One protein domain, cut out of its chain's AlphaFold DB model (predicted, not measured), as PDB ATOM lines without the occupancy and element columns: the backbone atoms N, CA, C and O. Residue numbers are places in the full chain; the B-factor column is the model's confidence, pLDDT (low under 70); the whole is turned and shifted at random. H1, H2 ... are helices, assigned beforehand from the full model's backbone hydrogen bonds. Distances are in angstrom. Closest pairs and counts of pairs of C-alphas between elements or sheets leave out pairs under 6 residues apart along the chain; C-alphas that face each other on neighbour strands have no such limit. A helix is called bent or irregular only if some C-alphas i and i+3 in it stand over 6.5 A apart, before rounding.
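This is residues 90 to 199 of the 383 residues of the protein "DUF2220 domain-containing protein" of Clostridium gasigenes (UniProt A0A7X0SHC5). A small head of short helices is gathered round one longer, kinked helix, H3, and a long arm sticks out of it, residues 156 to 177, of which 177 belongs to H6 and the rest lie in no named element; this arm makes the length of the whole. H1 lies on one side of H3, with H5 and H7 on the other; H2 is by the first end of H3, H4 and H8 by its last end, and H6 sits where the arm returns. The printed part has 110 residues with eight named helices, H1 to H8 in order along the chain, and no named strand: all helix. It is loose, with a radius of gyration of the C-alphas of 17.2 A, and flat, spanning 59 by 37 by 19 A.

H3, residues 110 to 128, has a kink of 62 degrees near residue 117. It touches H7, residues 184 to 191, with its residues 116 to 123 alone, about perpendicular at 90 degrees; the closest C-alphas, of Ile 119 and Val 185, are 6.6 A apart. H3 only just touches H8, residues 196 to 199, with 3 pairs of C-alphas within 8 A, from its residues 126 to 127 alone; the closest are those of Leu 127 and Leu 199, 6.0 A apart. H5, residues 138 to 146, is close to H3 but not clearly touching, at a steep tilt of 59 degrees, opposite ways; the closest C-alphas, of Lys 122 and Val 145, are 7.0 A apart. H2, residues 104 to 108, is also close to H3 but not clearly touching, the closest C-alphas being those of Tyr 106 and Phe 113, 5.9 A apart. So is H4, residues 130 to 133, where the closest C-alphas are those of Ile 126 and Tyr 133, 7.8 A apart. H1, residues 90 to 97, is near H3, with 13 pairs of C-alphas within 10 A, and is apart from H7. H6, residues 177 to 181, and H7 meet only through their link. In H1, H5 and H7 every O i to N i+4 pair is within hydrogen-bond range, against 13 of 15 in H3 and 0 of 1 in both H2 and H6, where 1 of 2 O i to N i+3 pairs is; H4 and H8 are too short for an i+4 pair.

H3 runs 24.3 A from C-alpha 110 at (124.106, 190.830, 166.512) to C-alpha 128 at (138.832, 171.475, 165.811). H3 and H2 are irregular: C-alphas 115 and 118 are 7.5 A apart, and C-alphas 105 and 108 are 7.6 A apart. H5 is 11.4 A long, H7 10.7 A and H1 10.6 A, beginning at C-alpha 90 at (123.543, 181.941, 175.923). H8 ends at C-alpha 199 at (140.104, 173.528, 156.705).

The two C-alphas farthest apart, of Leu 93 and Asp 166, are 59.8 A apart. Without residues 156 to 177, which stand free, the body spans 34 by 30 by 19 A. The link from H5 to H6, 30 residues, is long; that from H1 to H2 is short and the others are tight. The printed part has no cut. Its mean pLDDT is 75.3, with residue 149 and residues 153 to 183 under 70.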
ATOM      1  N   ASP A  90     123.331 183.142 176.737       92.50
ATOM      2  CA  ASP A  90     123.543 181.941 175.923       92.50
ATOM      3  C   ASP A  90     124.301 182.245 174.625       92.50
ATOM      4  O   ASP A  90     125.172 181.477 174.213       92.50
ATOM      5  N   GLU A  91     124.029 183.393 173.995       93.50
ATOM      6  CA  GLU A  91     124.770 183.846 172.813       93.50
ATOM      7  C   GLU A  91     126.229 184.140 173.165       93.50
ATOM      8  O   GLU A  91     127.130 183.685 172.463       93.50
ATOM      9  N   LYS A  92     126.483 184.818 174.293       93.62
ATOM     10  CA  LYS A  92     127.850 185.053 174.786       93.62
ATOM     11  C   LYS A  92     128.573 183.738 175.077       93.62
ATOM     12  O   LYS A  92     129.726 183.585 174.686       93.62
ATOM     13  N   LEU A  93     127.902 182.776 175.713       94.38
ATOM     14  CA  LEU A  93     128.471 181.451 175.966       94.38
ATOM     15  C   LEU A  93     128.778 180.708 174.657       94.38
ATOM     16  O   LEU A  93     129.819 180.066 174.538       94.38
ATOM     17  N   THR A  94     127.899 180.822 173.662       94.25
ATOM     18  CA  THR A  94     128.116 180.259 172.322       94.25
ATOM     19  C   THR A  94     129.341 180.884 171.660       94.25
ATOM     20  O   THR A  94     130.198 180.154 171.173       94.25
ATOM     21  N   MET A  95     129.483 182.212 171.707       94.44
ATOM     22  CA  MET A  95     130.660 182.908 171.174       94.44
ATOM     23  C   MET A  95     131.963 182.429 171.825       94.44
ATOM     24  O   MET A  95     132.954 182.256 171.127       94.44
ATOM     25  N   VAL A  96     131.961 182.153 173.133       94.81
ATOM     26  CA  VAL A  96     133.135 181.602 173.836       94.81
ATOM     27  C   VAL A  96     133.493 180.192 173.345       94.81
ATOM     28  O   VAL A  96     134.671 179.860 173.256       94.81
ATOM     29  N   LYS A  97     132.507 179.352 172.998       95.31
ATOM     30  CA  LYS A  97     132.742 177.987 172.479       95.31
ATOM     31  C   LYS A  97     133.312 177.966 171.052       95.31
ATOM     32  O   LYS A  97     133.966 176.989 170.663       95.31
ATOM     33  N   LEU A  98     133.072 179.027 170.283       96.38
ATOM     34  CA  LEU A  98     133.578 179.244 168.922       96.38
ATOM     35  C   LEU A  98     135.047 179.729 168.918       96.38
ATOM     36  O   LEU A  98     135.413 180.643 168.186       96.38
ATOM     37  N   ASP A  99     135.886 179.117 169.755       94.50
ATOM     38  CA  ASP A  99     137.268 179.528 170.044       94.50
ATOM     39  C   ASP A  99     138.267 179.345 168.882       94.50
ATOM     40  O   ASP A  99     139.411 179.794 168.987       94.50
ATOM     41  N   LYS A 100     137.872 178.684 167.786       95.38
ATOM     42  CA  LYS A 100     138.695 178.541 166.574       95.38
ATOM     43  C   LYS A 100     138.433 179.626 165.537       95.38
ATOM     44  O   LYS A 100     139.089 179.623 164.500       95.38
ATOM     45  N   LEU A 101     137.483 180.526 165.789       95.62
ATOM     46  CA  LEU A 101     137.058 181.556 164.845       95.62
ATOM     47  C   LEU A 101     137.363 182.955 165.382       95.62
ATOM     48  O   LEU A 101     137.177 183.228 166.567       95.62
ATOM     49  N   ASP A 102     137.748 183.872 164.492       94.56
ATOM     50  CA  ASP A 102     137.745 185.295 164.823       94.56
ATOM     51  C   ASP A 102     136.320 185.855 164.692       94.56
ATOM     52  O   ASP A 102     135.776 185.989 163.597       94.56
ATOM     53  N   LEU A 103     135.706 186.194 165.825       95.69
ATOM     54  CA  LEU A 103     134.354 186.754 165.882       95.69
ATOM     55  C   LEU A 103     134.323 188.290 165.924       95.69
ATOM     56  O   LEU A 103     133.251 188.868 166.130       95.69
ATOM     57  N   SER A 104     135.459 188.967 165.720       94.19
ATOM     58  CA  SER A 104     135.581 190.431 165.797       94.19
ATOM     59  C   SER A 104     134.563 191.171 164.919       94.19
ATOM     60  O   SER A 104     133.990 192.183 165.345       94.19
ATOM     61  N   TYR A 105     134.252 190.619 163.741       93.50
ATOM     62  CA  TYR A 105     133.217 191.112 162.831       93.50
ATOM     63  C   TYR A 105     131.851 191.264 163.520       93.50
ATOM     64  O   TYR A 105     131.143 192.254 163.308       93.50
ATOM     65  N   TYR A 106     131.490 190.327 164.398       94.06
ATOM     66  CA  TYR A 106     130.166 190.252 165.009       94.06
ATOM     67  C   TYR A 106     129.983 191.145 166.239       94.06
ATOM     68  O   TYR A 106     128.848 191.334 166.673       94.06
ATOM     69  N   ASN A 107     131.025 191.791 166.769       87.50
ATOM     70  CA  ASN A 107     130.954 192.569 168.020       87.50
ATOM     71  C   ASN A 107     129.780 193.568 168.108       87.50
ATOM     72  O   ASN A 107     129.224 193.783 169.182       87.50
ATOM     73  N   LYS A 108     129.379 194.174 166.981       85.12
ATOM     74  CA  LYS A 108     128.218 195.087 166.887       85.12
ATOM     75  C   LYS A 108     127.163 194.636 165.867       85.12
ATOM     76  O   LYS A 108     126.248 195.397 165.556       85.12
ATOM     77  N   ARG A 109     127.279 193.413 165.336       88.31
ATOM     78  CA  ARG A 109     126.440 192.865 164.251       88.31
ATOM     79  C   ARG A 109     125.613 191.674 164.733       88.31
ATOM     80  O   ARG A 109     125.625 190.605 164.137       88.31
ATOM     81  N   ILE A 110     124.862 191.884 165.812       89.94
ATOM     82  CA  ILE A 110     124.106 190.830 166.512       89.94
ATOM     83  C   ILE A 110     123.121 190.104 165.586       89.94
ATOM     84  O   ILE A 110     123.011 188.885 165.633       89.94
ATOM     85  N   LYS A 111     122.419 190.836 164.710       88.44
ATOM     86  CA  LYS A 111     121.477 190.224 163.756       88.44
ATOM     87  C   LYS A 111     122.176 189.279 162.777       88.44
ATOM     88  O   LYS A 111     121.628 188.233 162.464       88.44
ATOM     89  N   GLU A 112     123.372 189.645 162.322       92.00
ATOM     90  CA  GLU A 112     124.159 188.803 161.420       92.00
ATOM     91  C   GLU A 112     124.712 187.586 162.159       92.00
ATOM     92  O   GLU A 112     124.597 186.480 161.655       92.00
ATOM     93  N   PHE A 113     125.200 187.758 163.393       94.38
ATOM     94  CA  PHE A 113     125.630 186.627 164.221       94.38
ATOM     95  C   PHE A 113     124.518 185.590 164.383       94.38
ATOM     96  O   PHE A 113     124.749 184.404 164.182       94.38
ATOM     97  N   ARG A 114     123.297 186.040 164.699       93.06
ATOM     98  CA  ARG A 114     122.129 185.160 164.848       93.06
ATOM     99  C   ARG A 114     121.809 184.381 163.575       93.06
ATOM    100  O   ARG A 114     121.434 183.219 163.673       93.06
ATOM    101  N   ALA A 115     121.951 185.008 162.410       90.81
ATOM    102  CA  ALA A 115     121.745 184.342 161.127       90.81
ATOM    103  C   ALA A 115     122.862 183.328 160.822       90.81
ATOM    104  O   ALA A 115     122.589 182.232 160.343       90.81
ATOM    105  N   ASP A 116     124.106 183.670 161.158       94.75
ATOM    106  CA  ASP A 116     125.292 182.916 160.748       94.75
ATOM    107  C   ASP A 116     125.700 181.823 161.763       94.75
ATOM    108  O   ASP A 116     126.527 180.965 161.452       94.75
ATOM    109  N   VAL A 117     125.128 181.810 162.977       94.62
ATOM    110  CA  VAL A 117     125.567 180.957 164.104       94.62
ATOM    111  C   VAL A 117     125.570 179.459 163.783       94.62
ATOM    112  O   VAL A 117     126.434 178.723 164.263       94.62
ATOM    113  N   SER A 118     124.642 178.986 162.952       93.19
ATOM    114  CA  SER A 118     124.588 177.581 162.530       93.19
ATOM    115  C   SER A 118     125.808 177.200 161.683       93.19
ATOM    116  O   SER A 118     126.415 176.151 161.907       93.19
ATOM    117  N   ILE A 119     126.218 178.079 160.764       93.94
ATOM    118  CA  ILE A 119     127.405 177.919 159.920       93.94
ATOM    119  C   ILE A 119     128.671 178.055 160.770       93.94
ATOM    120  O   ILE A 119     129.577 177.232 160.645       93.94
ATOM    121  N   LEU A 120     128.720 179.037 161.677       95.88
ATOM    122  CA  LEU A 120     129.860 179.246 162.577       95.88
ATOM    123  C   LEU A 120     130.148 178.006 163.432       95.88
ATOM    124  O   LEU A 120     131.300 177.596 163.542       95.88
ATOM    125  N   ASN A 121     129.118 177.360 163.984       95.81
ATOM    126  CA  ASN A 121     129.298 176.124 164.753       95.81
ATOM    127  C   ASN A 121     129.923 175.003 163.913       95.81
ATOM    128  O   ASN A 121     130.869 174.356 164.362       95.81
ATOM    129  N   LYS A 122     129.439 174.806 162.681       94.38
ATOM    130  CA  LYS A 122     129.987 173.805 161.755       94.38
ATOM    131  C   LYS A 122     131.444 174.103 161.390       94.38
ATOM    132  O   LYS A 122     132.284 173.214 161.484       94.38
ATOM    133  N   LEU A 123     131.761 175.354 161.048       94.00
ATOM    134  CA  LEU A 123     133.133 175.784 160.749       94.00
ATOM    135  C   LEU A 123     134.069 175.579 161.946       94.00
ATOM    136  O   LEU A 123     135.170 175.062 161.785       94.00
ATOM    137  N   ASN A 124     133.625 175.929 163.154       95.75
ATOM    138  CA  ASN A 124     134.406 175.723 164.371       95.75
ATOM    139  C   ASN A 124     134.686 174.233 164.626       95.75
ATOM    140  O   ASN A 124     135.797 173.887 165.016       95.75
ATOM    141  N   SER A 125     133.707 173.355 164.368       93.62
ATOM    142  CA  SER A 125     133.889 171.899 164.457       93.62
ATOM    143  C   SER A 125     134.946 171.402 163.470       93.62
ATOM    144  O   SER A 125     135.876 170.714 163.880       93.62
ATOM    145  N   ILE A 126     134.867 171.833 162.202       93.06
ATOM    146  CA  ILE A 126     135.859 171.478 161.172       93.06
ATOM    147  C   ILE A 126     137.271 171.847 161.632       93.06
ATOM    148  O   ILE A 126     138.181 171.028 161.573       93.06
ATOM    149  N   LEU A 127     137.460 173.072 162.129       92.56
ATOM    150  CA  LEU A 127     138.779 173.550 162.550       92.56
ATOM    151  C   LEU A 127     139.311 172.838 163.803       92.56
ATOM    152  O   LEU A 127     140.527 172.767 163.991       92.56
ATOM    153  N   ARG A 128     138.432 172.312 164.667       93.69
ATOM    154  CA  ARG A 128     138.832 171.475 165.811       93.69
ATOM    155  C   ARG A 128     139.286 170.084 165.373       93.69
ATOM    156  O   ARG A 128     140.236 169.564 165.950       93.69
ATOM    157  N   GLU A 129     138.643 169.520 164.357       90.69
ATOM    158  CA  GLU A 129     138.819 168.132 163.906       90.69
ATOM    159  C   GLU A 129     139.513 168.039 162.537       90.69
ATOM    160  O   GLU A 129     139.357 167.057 161.819       90.69
ATOM    161  N   LYS A 130     140.315 169.049 162.168       86.31
ATOM    162  CA  LYS A 130     140.914 169.187 160.827       86.31
ATOM    163  C   LYS A 130     141.615 167.924 160.304       86.31
ATOM    164  O   LYS A 130     141.548 167.633 159.116       86.31
ATOM    165  N   GLU A 131     142.240 167.144 161.190       87.38
ATOM    166  CA  GLU A 131     142.963 165.915 160.835       87.38
ATOM    167  C   GLU A 131     142.042 164.812 160.296       87.38
ATOM    168  O   GLU A 131     142.470 164.001 159.476       87.38
ATOM    169  N   GLN A 132     140.770 164.789 160.706       88.75
ATOM    170  CA  GLN A 132     139.782 163.833 160.201       88.75
ATOM    171  C   GLN A 132     139.444 164.084 158.727       88.75
ATOM    172  O   GLN A 132     139.083 163.155 158.005       88.75
ATOM    173  N   TYR A 133     139.567 165.330 158.270       87.31
ATOM    174  CA  TYR A 133     139.152 165.752 156.933       87.31
ATOM    175  C   TYR A 133     140.310 165.852 155.938       87.31
ATOM    176  O   TYR A 133     140.094 166.263 154.799       87.31
ATOM    177  N   LYS A 134     141.522 165.446 156.336       84.56
ATOM    178  CA  LYS A 134     142.733 165.595 155.519       84.56
ATOM    179  C   LYS A 134     142.706 164.878 154.176       84.56
ATOM    180  O   LYS A 134     143.339 165.330 153.234       84.56
ATOM    181  N   GLU A 135     141.941 163.795 154.082       83.69
ATOM    182  CA  GLU A 135     141.792 163.010 152.852       83.69
ATOM    183  C   GLU A 135     140.635 163.506 151.969       83.69
ATOM    184  O   GLU A 135     140.492 163.070 150.828       83.69
ATOM    185  N   LEU A 136     139.794 164.415 152.475       87.19
ATOM    186  CA  LEU A 136     138.651 164.948 151.737       87.19
ATOM    187  C   LEU A 136     139.055 166.179 150.937       87.19
ATOM    188  O   LEU A 136     139.782 167.044 151.426       87.19
ATOM    189  N   SER A 137     138.531 166.296 149.719       84.88
ATOM    190  CA  SER A 137     138.530 167.561 148.983       84.88
ATOM    191  C   SER A 137     137.633 168.585 149.677       84.88
ATOM    192  O   SER A 137     136.710 168.248 150.422       84.88
ATOM    193  N   VAL A 138     137.849 169.862 149.356       83.62
ATOM    194  CA  VAL A 138     136.978 170.958 149.813       83.62
ATOM    195  C   VAL A 138     135.512 170.705 149.440       83.62
ATOM    196  O   VAL A 138     134.616 171.006 150.226       83.62
ATOM    197  N   ASN A 139     135.266 170.121 148.266       84.62
ATOM    198  CA  ASN A 139     133.924 169.842 147.766       84.62
ATOM    199  C   ASN A 139     133.249 168.692 148.528       84.62
ATOM    200  O   ASN A 139     132.088 168.807 148.922       84.62
ATOM    201  N   GLU A 140     133.990 167.613 148.793       87.31
ATOM    202  CA  GLU A 140     133.514 166.484 149.604       87.31
ATOM    203  C   GLU A 140     133.206 166.931 151.036       87.31
ATOM    204  O   GLU A 140     132.134 166.618 151.554       87.31
ATOM    205  N   LEU A 141     134.088 167.727 151.655       88.69
ATOM    206  CA  LEU A 141     133.841 168.295 152.982       88.69
ATOM    207  C   LEU A 141     132.619 169.223 152.979       88.69
ATOM    208  O   LEU A 141     131.786 169.166 153.885       88.69
ATOM    209  N   SER A 142     132.506 170.073 151.955       87.62
ATOM    210  CA  SER A 142     131.377 170.985 151.786       87.62
ATOM    211  C   SER A 142     130.056 170.218 151.732       87.62
ATOM    212  O   SER A 142     129.114 170.564 152.447       87.62
ATOM    213  N   TYR A 143     129.995 169.143 150.949       87.19
ATOM    214  CA  TYR A 143     128.812 168.293 150.890       87.19
ATOM    215  C   TYR A 143     128.551 167.584 152.224       87.19
ATOM    216  O   TYR A 143     127.435 167.641 152.735       87.19
ATOM    217  N   LEU A 144     129.580 166.994 152.832       89.19
ATOM    218  CA  LEU A 144     129.463 166.258 154.092       89.19
ATOM    219  C   LEU A 144     128.908 167.122 155.234       89.19
ATOM    220  O   LEU A 144     128.060 166.671 156.000       89.19
ATOM    221  N   VAL A 145     129.385 168.362 155.362       89.00
ATOM    222  CA  VAL A 145     129.061 169.228 156.508       89.00
ATOM    223  C   VAL A 145     127.860 170.133 156.232       89.00
ATOM    224  O   VAL A 145     127.057 170.417 157.134       89.00
ATOM    225  N   PHE A 146     127.714 170.610 154.998       87.25
ATOM    226  CA  PHE A 146     126.707 171.609 154.638       87.25
ATOM    227  C   PHE A 146     125.610 171.075 153.714       87.25
ATOM    228  O   PHE A 146     124.600 171.754 153.569       87.25
ATOM    229  N   GLY A 147     125.760 169.873 153.149       82.94
ATOM    230  CA  GLY A 147     124.793 169.256 152.231       82.94
ATOM    231  C   GLY A 147     124.936 169.702 150.774       82.94
ATOM    232  O   GLY A 147     124.161 169.268 149.929       82.94
ATOM    233  N   TYR A 148     125.923 170.551 150.466       79.25
ATOM    234  CA  TYR A 148     126.116 171.134 149.137       79.25
ATOM    235  C   TYR A 148     127.589 171.126 148.745       79.25
ATOM    236  O   TYR A 148     128.434 171.593 149.503       79.25
ATOM    237  N   GLU A 149     127.904 170.667 147.536       64.38
ATOM    238  CA  GLU A 149     129.283 170.483 147.058       64.38
ATOM    239  C   GLU A 149     130.105 171.788 147.025       64.38
ATOM    240  O   GLU A 149     131.310 171.773 147.244       64.38
ATOM    241  N   LYS A 150     129.473 172.942 146.783       72.69
ATOM    242  CA  LYS A 150     130.178 174.210 146.501       72.69
ATOM    243  C   LYS A 150     129.885 175.334 147.490       72.69
ATOM    244  O   LYS A 150     130.066 176.494 147.153       72.69
ATOM    245  N   SER A 151     129.441 175.017 148.703       74.12
ATOM    246  CA  SER A 151     129.136 176.049 149.708       74.12
ATOM    247  C   SER A 151     130.387 176.774 150.229       74.12
ATOM    248  O   SER A 151     130.349 177.972 150.508       74.12
ATOM    249  N   ILE A 152     131.509 176.052 150.329       73.31
ATOM    250  CA  ILE A 152     132.783 176.539 150.885       73.31
ATOM    251  C   ILE A 152     133.638 177.256 149.827       73.31
ATOM    252  O   ILE A 152     134.345 178.216 150.135       73.31
ATOM    253  N   ALA A 153     133.592 176.801 148.573       64.44
ATOM    254  CA  ALA A 153     134.331 177.430 147.487       64.44
ATOM    255  C   ALA A 153     133.563 178.669 146.998       64.44
ATOM    256  O   ALA A 153     132.356 178.573 146.780       64.44
ATOM    257  N   PRO A 154     134.214 179.827 146.775       52.94
ATOM    258  CA  PRO A 154     133.541 180.945 146.133       52.94
ATOM    259  C   PRO A 154     133.046 180.463 144.771       52.94
ATOM    260  O   PRO A 154     133.847 180.146 143.890       52.94
ATOM    261  N   GLY A 155     131.725 180.347 144.617       44.69
ATOM    262  CA  GLY A 155     131.134 179.908 143.364       44.69
ATOM    263  C   GLY A 155     131.700 180.754 142.228       44.69
ATOM    264  O   GLY A 155     131.543 181.979 142.225       44.69
ATOM    265  N   LYS A 156     132.365 180.120 141.250       36.72
ATOM    266  CA  LYS A 156     132.528 180.749 139.939       36.72
ATOM    267  C   LYS A 156     131.112 181.137 139.528       36.72
ATOM    268  O   LYS A 156     130.243 180.269 139.447       36.72
ATOM    269  N   LYS A 157     130.845 182.433 139.344       34.78
ATOM    270  CA  LYS A 157     129.612 182.872 138.693       34.78
ATOM    271  C   LYS A 157     129.659 182.270 137.295       34.78
ATOM    272  O   LYS A 157     130.266 182.858 136.405       34.78
ATOM    273  N   ASN A 158     129.086 181.085 137.114       30.64
ATOM    274  CA  ASN A 158     128.891 180.520 135.795       30.64
ATOM    275  C   ASN A 158     127.888 181.438 135.106       30.64
ATOM    276  O   ASN A 158     126.682 181.347 135.314       30.64
ATOM    277  N   LYS A 159     128.405 182.388 134.330       28.86
ATOM    278  CA  LYS A 159     127.624 183.069 133.313       28.86
ATOM    279  C   LYS A 159     127.399 182.009 132.240       28.86
ATOM    280  O   LYS A 159     128.248 181.817 131.379       28.86
ATOM    281  N   ILE A 160     126.321 181.240 132.367       29.75
ATOM    282  CA  ILE A 160     125.890 180.349 131.294       29.75
ATOM    283  C   ILE A 160     125.445 181.283 130.163       29.75
ATOM    284  O   ILE A 160     124.384 181.896 130.245       29.75
ATOM    285  N   MET A 161     126.297 181.477 129.156       25.95
ATOM    286  CA  MET A 161     125.850 181.994 127.867       25.95
ATOM    287  C   MET A 161     125.366 180.789 127.080       25.95
ATOM    288  O   MET A 161     126.166 179.987 126.609       25.95
ATOM    289  N   ILE A 162     124.050 180.629 127.005       30.62
ATOM    290  CA  ILE A 162     123.448 179.761 126.006       30.62
ATOM    291  C   ILE A 162     123.400 180.598 124.726       30.62
ATOM    292  O   ILE A 162     122.572 181.498 124.617       30.62
ATOM    293  N   GLU A 163     124.302 180.347 123.778       31.97
ATOM    294  CA  GLU A 163     124.070 180.757 122.392       31.97
ATOM    295  C   GLU A 163     123.017 179.813 121.808       31.97
ATOM    296  O   GLU A 163     123.317 178.705 121.370       31.97
ATOM    297  N   ILE A 164     121.755 180.240 121.844       38.34
ATOM    298  CA  ILE A 164     120.768 179.781 120.870       38.34
ATOM    299  C   ILE A 164     120.683 180.898 119.839       38.34
ATOM    300  O   ILE A 164     120.419 182.050 120.182       38.34
ATOM    301  N   SER A 165     120.965 180.536 118.594       41.94
ATOM    302  CA  SER A 165     120.834 181.364 117.399       41.94
ATOM    303  C   SER A 165     119.650 182.344 117.476       41.94
ATOM    304  O   SER A 165     118.496 181.929 117.581       41.94
ATOM    305  N   ASP A 166     119.987 183.633 117.397       44.19
ATOM    306  CA  ASP A 166     119.161 184.774 116.978       44.19
ATOM    307  C   ASP A 166     117.989 185.274 117.842       44.19
ATOM    308  O   ASP A 166     117.146 186.016 117.339       44.19
ATOM    309  N   VAL A 167     117.967 185.036 119.161       37.25
ATOM    310  CA  VAL A 167     117.098 185.827 120.062       37.25
ATOM    311  C   VAL A 167     117.789 186.151 121.395       37.25
ATOM    312  O   VAL A 167     117.948 185.290 122.257       37.25
ATOM    313  N   VAL A 168     118.126 187.428 121.614       33.62
ATOM    314  CA  VAL A 168     118.485 187.948 122.945       33.62
ATOM    315  C   VAL A 168     117.193 188.205 123.723       33.62
ATOM    316  O   VAL A 168     116.583 189.265 123.603       33.62
ATOM    317  N   LEU A 169     116.761 187.230 124.522       33.22
ATOM    318  CA  LEU A 169     115.778 187.449 125.583       33.22
ATOM    319  C   LEU A 169     116.527 187.591 126.911       33.22
ATOM    320  O   LEU A 169     117.180 186.652 127.364       33.22
ATOM    321  N   GLU A 170     116.421 188.760 127.549       31.95
ATOM    322  CA  GLU A 170     116.759 188.905 128.966       31.95
ATOM    323  C   GLU A 170     115.817 188.008 129.774       31.95
ATOM    324  O   GLU A 170     114.665 188.349 130.045       31.95
ATOM    325  N   THR A 171     116.297 186.825 130.145       32.28
ATOM    326  CA  THR A 171     115.571 185.968 131.073       32.28
ATOM    327  C   THR A 171     115.605 186.622 132.449       32.28
ATOM    328  O   THR A 171     116.651 186.977 133.001       32.28
ATOM    329  N   SER A 172     114.414 186.843 133.001       34.75
ATOM    330  CA  SER A 172     114.235 187.294 134.374       34.75
ATOM    331  C   SER A 172     115.027 186.367 135.294       34.75
ATOM    332  O   SER A 172     114.947 185.152 135.146       34.75
ATOM    333  N   LYS A 173     115.800 186.935 136.230       33.91
ATOM    334  CA  LYS A 173     116.566 186.202 137.252       33.91
ATOM    335  C   LYS A 173     115.663 185.214 138.001       33.91
ATOM    336  O   LYS A 173     115.105 185.575 139.038       33.91
ATOM    337  N   VAL A 174     115.558 183.981 137.520       33.28
ATOM    338  CA  VAL A 174     115.084 182.859 138.326       33.28
ATOM    339  C   VAL A 174     116.231 182.563 139.285       33.28
ATOM    340  O   VAL A 174     117.301 182.109 138.894       33.28
ATOM    341  N   ARG A 175     116.074 183.021 140.528       34.72
ATOM    342  CA  ARG A 175     117.005 182.717 141.611       34.72
ATOM    343  C   ARG A 175     116.578 181.368 142.162       34.72
ATOM    344  O   ARG A 175     115.656 181.323 142.968       34.72
ATOM    345  N   ASP A 176     117.221 180.301 141.713       38.91
ATOM    346  CA  ASP A 176     117.028 178.986 142.317       38.91
ATOM    347  C   ASP A 176     117.484 179.044 143.782       38.91
ATOM    348  O   ASP A 176     118.547 179.600 144.079       38.91
ATOM    349  N   GLU A 177     116.698 178.493 144.710       45.56
ATOM    350  CA  GLU A 177     117.032 178.435 146.144       45.56
ATOM    351  C   GLU A 177     118.401 177.765 146.397       45.56
ATOM    352  O   GLU A 177     119.122 178.153 147.317       45.56
ATOM    353  N   GLU A 178     118.822 176.861 145.506       43.78
ATOM    354  CA  GLU A 178     120.164 176.257 145.447       43.78
ATOM    355  C   GLU A 178     121.297 177.294 145.387       43.78
ATOM    356  O   GLU A 178     122.329 177.152 146.048       43.78
ATOM    357  N   SER A 179     121.109 178.378 144.632       46.62
ATOM    358  CA  SER A 179     122.133 179.409 144.436       46.62
ATOM    359  C   SER A 179     122.317 180.338 145.646       46.62
ATOM    360  O   SER A 179     123.347 181.012 145.746       46.62
ATOM    361  N   ASN A 180     121.367 180.349 146.594       51.22
ATOM    362  CA  ASN A 180     121.482 181.128 147.831       51.22
ATOM    363  C   ASN A 180     122.462 180.485 148.824       51.22
ATOM    364  O   ASN A 180     123.353 181.175 149.318       51.22
ATOM    365  N   VAL A 181     122.372 179.169 149.056       52.50
ATOM    366  CA  VAL A 181     123.202 178.477 150.066       52.50
ATOM    367  C   VAL A 181     124.661 178.343 149.618       52.50
ATOM    368  O   VAL A 181     125.586 178.518 150.415       52.50
ATOM    369  N   ILE A 182     124.881 178.124 148.315       55.38
ATOM    370  CA  ILE A 182     126.207 177.955 147.692       55.38
ATOM    371  C   ILE A 182     127.114 179.189 147.899       55.38
ATOM    372  O   ILE A 182     128.334 179.083 147.840       55.38
ATOM    373  N   GLY A 183     126.546 180.362 148.205       67.62
ATOM    374  CA  GLY A 183     127.307 181.574 148.517       67.62
ATOM    375  C   GLY A 183     127.306 181.996 149.988       67.62
ATOM    376  O   GLY A 183     127.997 182.956 150.321       67.62
ATOM    377  N   GLU A 184     126.520 181.370 150.863       80.31
ATOM    378  CA  GLU A 184     126.381 181.802 152.261       80.31
ATOM    379  C   GLU A 184     127.557 181.363 153.125       80.31
ATOM    380  O   GLU A 184     128.140 182.195 153.822       80.31
ATOM    381  N   VAL A 185     127.979 180.102 153.022       87.50
ATOM    382  CA  VAL A 185     129.103 179.582 153.816       87.50
ATOM    383  C   VAL A 185     130.399 180.322 153.472       87.50
ATOM    384  O   VAL A 185     131.059 180.831 154.376       87.50
ATOM    385  N   ALA A 186     130.709 180.504 152.184       85.50
ATOM    386  CA  ALA A 186     131.860 181.298 151.743       85.50
ATOM    387  C   ALA A 186     131.826 182.760 152.251       85.50
ATOM    388  O   ALA A 186     132.861 183.308 152.638       85.50
ATOM    389  N   LYS A 187     130.646 183.402 152.307       88.69
ATOM    390  CA  LYS A 187     130.503 184.749 152.896       88.69
ATOM    391  C   LYS A 187     130.817 184.735 154.388       88.69
ATOM    392  O   LYS A 187     131.544 185.609 154.851       88.69
ATOM    393  N   VAL A 188     130.276 183.768 155.132       92.00
ATOM    394  CA  VAL A 188     130.516 183.641 156.578       92.00
ATOM    395  C   VAL A 188     131.989 183.374 156.857       92.00
ATOM    396  O   VAL A 188     132.558 184.046 157.710       92.00
ATOM    397  N   MET A 189     132.634 182.487 156.094       91.25
ATOM    398  CA  MET A 189     134.079 182.243 156.169       91.25
ATOM    399  C   MET A 189     134.890 183.533 156.006       91.25
ATOM    400  O   MET A 189     135.769 183.809 156.820       91.25
ATOM    401  N   GLY A 190     134.531 184.371 155.026       89.25
ATOM    402  CA  GLY A 190     135.152 185.683 154.831       89.25
ATOM    403  C   GLY A 190     134.965 186.644 156.012       89.25
ATOM    404  O   GLY A 190     135.870 187.420 156.307       89.25
ATOM    405  N   LYS A 191     133.832 186.576 156.731       92.94
ATOM    406  CA  LYS A 191     133.583 187.387 157.942       92.94
ATOM    407  C   LYS A 191     134.472 186.987 159.123       92.94
ATOM    408  O   LYS A 191     134.743 187.840 159.963       92.94
ATOM    409  N   VAL A 192     134.899 185.722 159.196       93.19
ATOM    410  CA  VAL A 192     135.704 185.168 160.306       93.19
ATOM    411  C   VAL A 192     137.148 184.827 159.923       93.19
ATOM    412  O   VAL A 192     137.855 184.184 160.693       93.19
ATOM    413  N   GLY A 193     137.589 185.230 158.726       87.25
ATOM    414  CA  GLY A 193     138.968 185.052 158.264       87.25
ATOM    415  C   GLY A 193     139.379 183.603 157.979       87.25
ATOM    416  O   GLY A 193     140.571 183.310 157.945       87.25
ATOM    417  N   VAL A 194     138.424 182.692 157.773       88.12
ATOM    418  CA  VAL A 194     138.717 181.288 157.448       88.12
ATOM    419  C   VAL A 194     138.824 181.130 155.933       88.12
ATOM    420  O   VAL A 194     137.946 181.551 155.185       88.12
ATOM    421  N   THR A 195     139.891 180.488 155.471       84.44
ATOM    422  CA  THR A 195     140.128 180.144 154.061       84.44
ATOM    423  C   THR A 195     140.083 178.630 153.862       84.44
ATOM    424  O   THR A 195     140.149 177.867 154.826       84.44
ATOM    425  N   THR A 196     140.007 178.166 152.612       78.06
ATOM    426  CA  THR A 196     140.042 176.726 152.289       78.06
ATOM    427  C   THR A 196     141.316 176.039 152.786       78.06
ATOM    428  O   THR A 196     141.260 174.883 153.187       78.06
ATOM    429  N   VAL A 197     142.437 176.766 152.847       75.06
ATOM    430  CA  VAL A 197     143.718 176.272 153.381       75.06
ATOM    431  C   VAL A 197     143.618 175.950 154.875       75.06
ATOM    432  O   VAL A 197     144.269 175.028 155.359       75.06
ATOM    433  N   ASN A 198     142.774 176.665 155.623       84.25
ATOM    434  CA  ASN A 198     142.622 176.439 157.061       84.25
ATOM    435  C   ASN A 198     141.827 175.167 157.394       84.25
ATOM    436  O   ASN A 198     141.944 174.675 158.513       84.25
ATOM    437  N   LEU A 199     141.031 174.642 156.456       84.19
ATOM    438  CA  LEU A 199     140.104 173.528 156.705       84.19
ATOM    439  C   LEU A 199     140.797 172.165 156.823       84.19
ATOM    440  O   LEU A 199     140.161 171.195 157.219       84.19
TER     441      LEU A 199